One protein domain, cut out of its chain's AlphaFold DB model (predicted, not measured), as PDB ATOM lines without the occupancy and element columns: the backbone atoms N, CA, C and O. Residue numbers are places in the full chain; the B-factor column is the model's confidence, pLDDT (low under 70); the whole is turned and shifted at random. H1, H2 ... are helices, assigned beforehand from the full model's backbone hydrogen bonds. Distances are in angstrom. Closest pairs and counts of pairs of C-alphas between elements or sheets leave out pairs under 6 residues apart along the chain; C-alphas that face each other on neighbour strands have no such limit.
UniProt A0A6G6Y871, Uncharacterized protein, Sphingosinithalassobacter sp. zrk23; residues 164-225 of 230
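Overview. This is residues 164 to 225 of the 230 residues of an uncharacterized protein of Sphingosinithalassobacter sp. zrk23 (UniProt A0A6G6Y871). Helices H2, H3 and H4 form an open zigzag with two corners, and residues 164 to 177, including the short helix H1, stick out as a free arm. The printed part has 62 residues, is all helix in the order H1 to H4, and is only just loose, close to extended: radius of gyration of the C-alphas 15.5 A, spans 44 by 31 by 21 A.

Arrangement. Start at H2, residues 180 to 193: its residues 186 to 190 alone touch residues 197 to 200 of H3, residues 197 to 210, about perpendicular at 83 degrees; the closest C-alphas, of Ser 190 and Ala 197, are 5.7 A apart. H4, residues 213 to 224, is close to H3 but not clearly touching, also about perpendicular at 83 degrees; the closest C-alphas, of Leu 209 and Val 215, are 7.8 A apart. H1, residues 164 to 169, is apart from H2, H3 and H4. In H1, H2, H3 and H4 every O i to N i+4 pair is within hydrogen-bond range.

Along the chain. Find C-alpha 180 at (-9.817, -42.076, 10.958), where H2 begins its 19.9 A. H3 spans 20.0 A, H1 8.6 A, and H4 17.0 A to C-alpha 224 at (18.314, -11.675, 4.601).

Size, cuts and confidence. The farthest C-alphas, of Leu 192 and Gln 225, are 45.4 A apart. The printed part has no cut and no long link; pLDDT is under 70 at residues 164 to 169.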
ATOM      1  N   GLU A 164      -8.135 -11.108  -7.636       67.25
ATOM      2  CA  GLU A 164      -8.449 -12.535  -7.515       67.25
ATOM      3  C   GLU A 164      -7.273 -13.431  -7.912       67.25
ATOM      4  O   GLU A 164      -6.972 -14.399  -7.214       67.25
ATOM      5  N   MET A 165      -6.555 -13.086  -8.982       68.19
ATOM      6  CA  MET A 165      -5.348 -13.788  -9.424       68.19
ATOM      7  C   MET A 165      -4.236 -13.685  -8.378       68.19
ATOM      8  O   MET A 165      -3.612 -14.693  -8.055       68.19
ATOM      9  N   HIS A 166      -4.032 -12.509  -7.774       63.12
ATOM     10  CA  HIS A 166      -3.095 -12.347  -6.659       63.12
ATOM     11  C   HIS A 166      -3.525 -13.154  -5.430       63.12
ATOM     12  O   HIS A 166      -2.685 -13.781  -4.789       63.12
ATOM     13  N   ARG A 167      -4.826 -13.206  -5.113       68.19
ATOM     14  CA  ARG A 167      -5.348 -14.053  -4.026       68.19
ATOM     15  C   ARG A 167      -5.120 -15.542  -4.293       68.19
ATOM     16  O   ARG A 167      -4.776 -16.259  -3.359       68.19
ATOM     17  N   LYS A 168      -5.256 -15.996  -5.542       61.06
ATOM     18  CA  LYS A 168      -4.967 -17.380  -5.954       61.06
ATOM     19  C   LYS A 168      -3.465 -17.686  -5.916       61.06
ATOM     20  O   LYS A 168      -3.084 -18.718  -5.381       61.06
ATOM     21  N   LYS A 169      -2.604 -16.765  -6.372       61.25
ATOM     22  CA  LYS A 169      -1.133 -16.917  -6.346       61.25
ATOM     23  C   LYS A 169      -0.552 -16.967  -4.925       61.25
ATOM     24  O   LYS A 169       0.518 -17.524  -4.724       61.25
ATOM     25  N   ARG A 170      -1.256 -16.402  -3.938       74.31
ATOM     26  CA  ARG A 170      -0.869 -16.428  -2.516       74.31
ATOM     27  C   ARG A 170      -1.265 -17.708  -1.775       74.31
ATOM     28  O   ARG A 170      -0.902 -17.847  -0.614       74.31
ATOM     29  N   ARG A 171      -2.040 -18.607  -2.390       78.00
ATOM     30  CA  ARG A 171      -2.555 -19.811  -1.727       78.00
ATOM     31  C   ARG A 171      -1.844 -21.041  -2.269       78.00
ATOM     32  O   ARG A 171      -2.054 -21.426  -3.416       78.00
ATOM     33  N   ALA A 172      -1.015 -21.654  -1.434       87.25
ATOM     34  CA  ALA A 172      -0.486 -22.982  -1.703       87.25
ATOM     35  C   ALA A 172      -1.579 -24.028  -1.434       87.25
ATOM     36  O   ALA A 172      -2.318 -23.921  -0.455       87.25
ATOM     37  N   ALA A 173      -1.693 -25.030  -2.305       87.25
ATOM     38  CA  ALA A 173      -2.557 -26.179  -2.062       87.25
ATOM     39  C   ALA A 173      -1.794 -27.211  -1.225       87.25
ATOM     40  O   ALA A 173      -0.692 -27.617  -1.592       87.25
ATOM     41  N   PHE A 174      -2.390 -27.640  -0.115       86.06
ATOM     42  CA  PHE A 174      -1.845 -28.674   0.758       86.06
ATOM     43  C   PHE A 174      -2.881 -29.783   0.936       86.06
ATOM     44  O   PHE A 174      -4.039 -29.515   1.259       86.06
ATOM     45  N   THR A 175      -2.471 -31.029   0.711       92.38
ATOM     46  CA  THR A 175      -3.304 -32.212   0.932       92.38
ATOM     47  C   THR A 175      -2.886 -32.887   2.237       92.38
ATOM     48  O   THR A 175      -1.790 -33.429   2.355       92.38
ATOM     49  N   LEU A 176      -3.768 -32.852   3.237       93.38
ATOM     50  CA  LEU A 176      -3.534 -33.457   4.549       93.38
ATOM     51  C   LEU A 176      -4.107 -34.877   4.599       93.38
ATOM     52  O   LEU A 176      -5.265 -35.096   4.244       93.38
ATOM     53  N   ARG A 177      -3.321 -35.833   5.099       95.12
ATOM     54  CA  ARG A 177      -3.796 -37.183   5.434       95.12
ATOM     55  C   ARG A 177      -4.013 -37.266   6.942       95.12
ATOM     56  O   ARG A 177      -3.122 -36.907   7.706       95.12
ATOM     57  N   LEU A 178      -5.196 -37.708   7.360       95.25
ATOM     58  CA  LEU A 178      -5.592 -37.828   8.763       95.25
ATOM     59  C   LEU A 178      -5.963 -39.275   9.069       95.25
ATOM     60  O   LEU A 178      -6.632 -39.925   8.265       95.25
ATOM     61  N   ASP A 179      -5.595 -39.734  10.261       97.62
ATOM     62  CA  ASP A 179      -6.110 -40.984  10.816       97.62
ATOM     63  C   ASP A 179      -7.641 -40.910  10.970       97.62
ATOM     64  O   ASP A 179      -8.187 -39.819  11.195       97.62
ATOM     65  N   PRO A 180      -8.354 -42.050  10.910       97.50
ATOM     66  CA  PRO A 180      -9.817 -42.076  10.958       97.50
ATOM     67  C   PRO A 180     -10.381 -41.399  12.212       97.50
ATOM     68  O   PRO A 180     -11.350 -40.647  12.128       97.50
ATOM     69  N   GLU A 181      -9.739 -41.597  13.363       97.81
ATOM     70  CA  GLU A 181     -10.166 -40.989  14.621       97.81
ATOM     71  C   GLU A 181     -10.020 -39.458  14.603       97.81
ATOM     72  O   GLU A 181     -10.936 -38.735  15.002       97.81
ATOM     73  N   ARG A 182      -8.905 -38.933  14.078       97.44
ATOM     74  CA  ARG A 182      -8.684 -37.480  13.977       97.44
ATOM     75  C   ARG A 182      -9.669 -36.840  13.004       97.44
ATOM     76  O   ARG A 182     -10.190 -35.763  13.285       97.44
ATOM     77  N   HIS A 183      -9.966 -37.512  11.894       97.19
ATOM     78  CA  HIS A 183     -10.981 -37.053  10.951       97.19
ATOM     79  C   HIS A 183     -12.379 -37.038  11.592       97.19
ATOM     80  O   HIS A 183     -13.103 -36.056  11.430       97.19
ATOM     81  N   LEU A 184     -12.749 -38.059  12.375       97.94
ATOM     82  CA  LEU A 184     -14.019 -38.064  13.107       97.94
ATOM     83  C   LEU A 184     -14.112 -36.877  14.077       97.94
ATOM     84  O   LEU A 184     -15.105 -36.151  14.060       97.94
ATOM     85  N   ARG A 185     -13.058 -36.632  14.865       97.81
ATOM     86  CA  ARG A 185     -12.990 -35.486  15.788       97.81
ATOM     87  C   ARG A 185     -13.114 -34.149  15.051       97.81
ATOM     88  O   ARG A 185     -13.895 -33.302  15.471       97.81
ATOM     89  N   LEU A 186     -12.417 -33.974  13.925       97.50
ATOM     90  CA  LEU A 186     -12.502 -32.760  13.102       97.50
ATOM     91  C   LEU A 186     -13.910 -32.553  12.518       97.50
ATOM     92  O   LEU A 186     -14.407 -31.426  12.483       97.50
ATOM     93  N   ARG A 187     -14.579 -33.633  12.095       96.88
ATOM     94  CA  ARG A 187     -15.960 -33.580  11.597       96.88
ATOM     95  C   ARG A 187     -16.936 -33.152  12.690       96.88
ATOM     96  O   ARG A 187     -17.748 -32.261  12.454       96.88
ATOM     97  N   LEU A 188     -16.832 -33.743  13.881       98.31
ATOM     98  CA  LEU A 188     -17.664 -33.372  15.028       98.31
ATOM     99  C   LEU A 188     -17.411 -31.922  15.459       98.31
ATOM    100  O   LEU A 188     -18.363 -31.176  15.667       98.31
ATOM    101  N   ALA A 189     -16.148 -31.489  15.511       97.88
ATOM    102  CA  ALA A 189     -15.795 -30.104  15.821       97.88
ATOM    103  C   ALA A 189     -16.390 -29.108  14.810       97.88
ATOM    104  O   ALA A 189     -16.885 -28.052  15.205       97.88
ATOM    105  N   SER A 190     -16.393 -29.466  13.521       97.50
ATOM    106  CA  SER A 190     -17.001 -28.660  12.451       97.50
ATOM    107  C   SER A 190     -18.516 -28.527  12.634       97.50
ATOM    108  O   SER A 190     -19.051 -27.424  12.537       97.50
ATOM    109  N   ALA A 191     -19.197 -29.632  12.963       97.69
ATOM    110  CA  ALA A 191     -20.638 -29.650  13.206       97.69
ATOM    111  C   ALA A 191     -21.034 -28.823  14.440       97.69
ATOM    112  O   ALA A 191     -21.982 -28.045  14.379       97.69
ATOM    113  N   LEU A 192     -20.289 -28.946  15.542       98.31
ATOM    114  CA  LEU A 192     -20.574 -28.230  16.789       98.31
ATOM    115  C   LEU A 192     -20.272 -26.731  16.695       98.31
ATOM    116  O   LEU A 192     -20.999 -25.916  17.254       98.31
ATOM    117  N   SER A 193     -19.201 -26.363  15.989       96.06
ATOM    118  CA  SER A 193     -18.760 -24.965  15.887       96.06
ATOM    119  C   SER A 193     -19.419 -24.213  14.731       96.06
ATOM    120  O   SER A 193     -19.214 -23.006  14.608       96.06
ATOM    121  N   ASN A 194     -20.161 -24.917  13.868       97.00
ATOM    122  CA  ASN A 194     -20.713 -24.407  12.612       97.00
ATOM    123  C   ASN A 194     -19.656 -23.699  11.734       97.00
ATOM    124  O   ASN A 194     -19.905 -22.651  11.137       97.00
ATOM    125  N   ARG A 195     -18.440 -24.261  11.695       97.38
ATOM    126  CA  ARG A 195     -17.299 -23.776  10.898       97.38
ATOM    127  C   ARG A 195     -16.823 -24.874   9.961       97.38
ATOM    128  O   ARG A 195     -16.990 -26.058  10.249       97.38
ATOM    129  N   SER A 196     -16.192 -24.493   8.852       96.94
ATOM    130  CA  SER A 196     -15.616 -25.491   7.949       96.94
ATOM    131  C   SER A 196     -14.344 -26.103   8.542       96.94
ATOM    132  O   SER A 196     -13.577 -25.437   9.241       96.94
ATOM    133  N   ALA A 197     -14.073 -27.365   8.205       94.75
ATOM    134  CA  ALA A 197     -12.849 -28.046   8.624       94.75
ATOM    135  C   ALA A 197     -11.578 -27.287   8.195       94.75
ATOM    136  O   ALA A 197     -10.598 -27.264   8.931       94.75
ATOM    137  N   GLN A 198     -11.610 -26.626   7.030       94.50
ATOM    138  CA  GLN A 198     -10.509 -25.785   6.556       94.50
ATOM    139  C   GLN A 198     -10.244 -24.616   7.511       94.50
ATOM    140  O   GLN A 198      -9.098 -24.405   7.882       94.50
ATOM    141  N   GLN A 199     -11.287 -23.901   7.949       96.31
ATOM    142  CA  GLN A 199     -11.144 -22.771   8.875       96.31
ATOM    143  C   GLN A 199     -10.553 -23.208  10.213       96.31
ATOM    144  O   GLN A 199      -9.611 -22.583  10.682       96.31
ATOM    145  N   ILE A 200     -11.062 -24.306  10.782       96.56
ATOM    146  CA  ILE A 200     -10.573 -24.841  12.061       96.56
ATOM    147  C   ILE A 200      -9.086 -25.200  11.964       96.56
ATOM    148  O   ILE A 200      -8.309 -24.866  12.852       96.56
ATOM    149  N   VAL A 201      -8.679 -25.873  10.884       95.44
ATOM    150  CA  VAL A 201      -7.280 -26.279  10.692       95.44
ATOM    151  C   VAL A 201      -6.376 -25.072  10.448       95.44
ATOM    152  O   VAL A 201      -5.268 -25.044  10.973       95.44
ATOM    153  N   THR A 202      -6.831 -24.080   9.680       95.00
ATOM    154  CA  THR A 202      -6.072 -22.844   9.453       95.00
ATOM    155  C   THR A 202      -5.891 -22.058  10.748       95.00
ATOM    156  O   THR A 202      -4.763 -21.739  11.087       95.00
ATOM    157  N   GLU A 203      -6.956 -21.838  11.519       96.62
ATOM    158  CA  GLU A 203      -6.896 -21.124  12.804       96.62
ATOM    159  C   GLU A 203      -5.984 -21.841  13.812       96.62
ATOM    160  O   GLU A 203      -5.163 -21.209  14.471       96.62
ATOM    161  N   ALA A 204      -6.070 -23.172  13.892       96.38
ATOM    162  CA  ALA A 204      -5.189 -23.963  14.748       96.38
ATOM    163  C   ALA A 204      -3.718 -23.897  14.306       96.38
ATOM    164  O   ALA A 204      -2.826 -23.880  15.153       96.38
ATOM    165  N   LEU A 205      -3.457 -23.870  12.994       95.25
ATOM    166  CA  LEU A 205      -2.108 -23.719  12.454       95.25
ATOM    167  C   LEU A 205      -1.552 -22.323  12.742       95.25
ATOM    168  O   LEU A 205      -0.416 -22.225  13.191       95.25
ATOM    169  N   ASP A 206      -2.346 -21.274  12.527       95.19
ATOM    170  CA  ASP A 206      -1.950 -19.891  12.795       95.19
ATOM    171  C   ASP A 206      -1.603 -19.721  14.284       95.19
ATOM    172  O   ASP A 206      -0.499 -19.291  14.611       95.19
ATOM    173  N   ALA A 207      -2.463 -20.201  15.189       96.81
ATOM    174  CA  ALA A 207      -2.201 -20.187  16.631       96.81
ATOM    175  C   ALA A 207      -0.954 -21.004  17.026       96.81
ATOM    176  O   ALA A 207      -0.209 -20.631  17.935       96.81
ATOM    177  N   PHE A 208      -0.700 -22.131  16.350       95.31
ATOM    178  CA  PHE A 208       0.510 -22.918  16.579       95.31
ATOM    179  C   PHE A 208       1.767 -22.182  16.102       95.31
ATOM    180  O   PHE A 208       2.770 -22.183  16.812       95.31
ATOM    181  N   LEU A 209       1.729 -21.534  14.938       94.19
ATOM    182  CA  LEU A 209       2.862 -20.774  14.407       94.19
ATOM    183  C   LEU A 209       3.166 -19.538  15.255       94.19
ATOM    184  O   LEU A 209       4.331 -19.297  15.552       94.19
ATOM    185  N   GLU A 210       2.143 -18.832  15.744       94.25
ATOM    186  CA  GLU A 210       2.306 -17.714  16.686       94.25
ATOM    187  C   GLU A 210       3.044 -18.128  17.970       94.25
ATOM    188  O   GLU A 210       3.762 -17.330  18.575       94.25
ATOM    189  N   SER A 211       2.918 -19.393  18.385       95.56
ATOM    190  CA  SER A 211       3.651 -19.912  19.544       95.56
ATOM    191  C   SER A 211       5.145 -20.161  19.274       95.56
ATOM    192  O   SER A 211       5.925 -20.308  20.216       95.56
ATOM    193  N   GLN A 212       5.569 -20.193  18.007       94.75
ATOM    194  CA  GLN A 212       6.903 -20.611  17.571       94.75
ATOM    195  C   GLN A 212       7.756 -19.434  17.073       94.75
ATOM    196  O   GLN A 212       8.207 -19.417  15.929       94.75
ATOM    197  N   GLN A 213       8.093 -18.499  17.965       88.81
ATOM    198  CA  GLN A 213       8.926 -17.320  17.641       88.81
ATOM    199  C   GLN A 213      10.298 -17.668  17.024       88.81
ATOM    200  O   GLN A 213      10.896 -16.873  16.300       88.81
ATOM    201  N   ALA A 214      10.827 -18.868  17.299       89.62
ATOM    202  CA  ALA A 214      12.076 -19.345  16.704       89.62
ATOM    203  C   ALA A 214      11.967 -19.570  15.184       89.62
ATOM    204  O   ALA A 214      12.953 -19.403  14.466       89.62
ATOM    205  N   VAL A 215      10.780 -19.940  14.691       89.69
ATOM    206  CA  VAL A 215      10.525 -20.124  13.257       89.69
ATOM    207  C   VAL A 215      10.564 -18.774  12.547       89.69
ATOM    208  O   VAL A 215      11.203 -18.670  11.502       89.69
ATOM    209  N   ASP A 216       9.997 -17.727  13.149       89.06
ATOM    210  CA  ASP A 216      10.012 -16.369  12.589       89.06
ATOM    211  C   ASP A 216      11.441 -15.838  12.422       89.06
ATOM    212  O   ASP A 216      11.802 -15.327  11.362       89.06
ATOM    213  N   ALA A 217      12.301 -16.048  13.424       91.06
ATOM    214  CA  ALA A 217      13.710 -15.662  13.343       91.06
ATOM    215  C   ALA A 217      14.455 -16.371  12.193       91.06
ATOM    216  O   ALA A 217      15.341 -15.786  11.562       91.06
ATOM    217  N   LEU A 218      14.098 -17.627  11.903       92.31
ATOM    218  CA  LEU A 218      14.681 -18.385  10.796       92.31
ATOM    219  C   LEU A 218      14.167 -17.892   9.436       92.31
ATOM    220  O   LEU A 218      14.949 -17.803   8.488       92.31
ATOM    221  N   VAL A 219      12.883 -17.540   9.341       91.50
ATOM    222  CA  VAL A 219      12.300 -16.922   8.138       91.50
ATOM    223  C   VAL A 219      12.996 -15.593   7.836       91.50
ATOM    224  O   VAL A 219      13.490 -15.406   6.724       91.50
ATOM    225  N   ASP A 220      13.171 -14.735   8.844       92.06
ATOM    226  CA  ASP A 220      13.910 -13.472   8.721       92.06
ATOM    227  C   ASP A 220      15.355 -13.683   8.239       92.06
ATOM    228  O   ASP A 220      15.893 -12.895   7.453       92.06
ATOM    229  N   GLN A 221      16.017 -14.747   8.704       90.94
ATOM    230  CA  GLN A 221      17.370 -15.083   8.268       90.94
ATOM    231  C   GLN A 221      17.410 -15.511   6.796       90.94
ATOM    232  O   GLN A 221      18.340 -15.129   6.080       90.94
ATOM    233  N   LEU A 222      16.422 -16.283   6.336       88.81
ATOM    234  CA  LEU A 222      16.312 -16.711   4.940       88.81
ATOM    235  C   LEU A 222      16.040 -15.534   4.000       88.81
ATOM    236  O   LEU A 222      16.612 -15.497   2.913       88.81
ATOM    237  N   ASP A 223      15.242 -14.557   4.427       89.94
ATOM    238  CA  ASP A 223      14.971 -13.348   3.642       89.94
ATOM    239  C   ASP A 223      16.196 -12.426   3.553       89.94
ATOM    240  O   ASP A 223      16.426 -11.769   2.534       89.94
ATOM    241  N   ARG A 224      17.036 -12.408   4.596       85.62
ATOM    242  CA  ARG A 224      18.314 -11.675   4.601       85.62
ATOM    243  C   ARG A 224      19.408 -12.366   3.791       85.62
ATOM    244  O   ARG A 224      20.349 -11.693   3.371       85.62
ATOM    245  N   GLN A 225      19.334 -13.681   3.588       83.56
ATOM    246  CA  GLN A 225      20.302 -14.395   2.762       83.56
ATOM    247  C   GLN A 225      19.983 -14.180   1.275       83.56
ATOM    248  O   GLN A 225      18.975 -14.689   0.780       83.56
TER     249      GLN A 225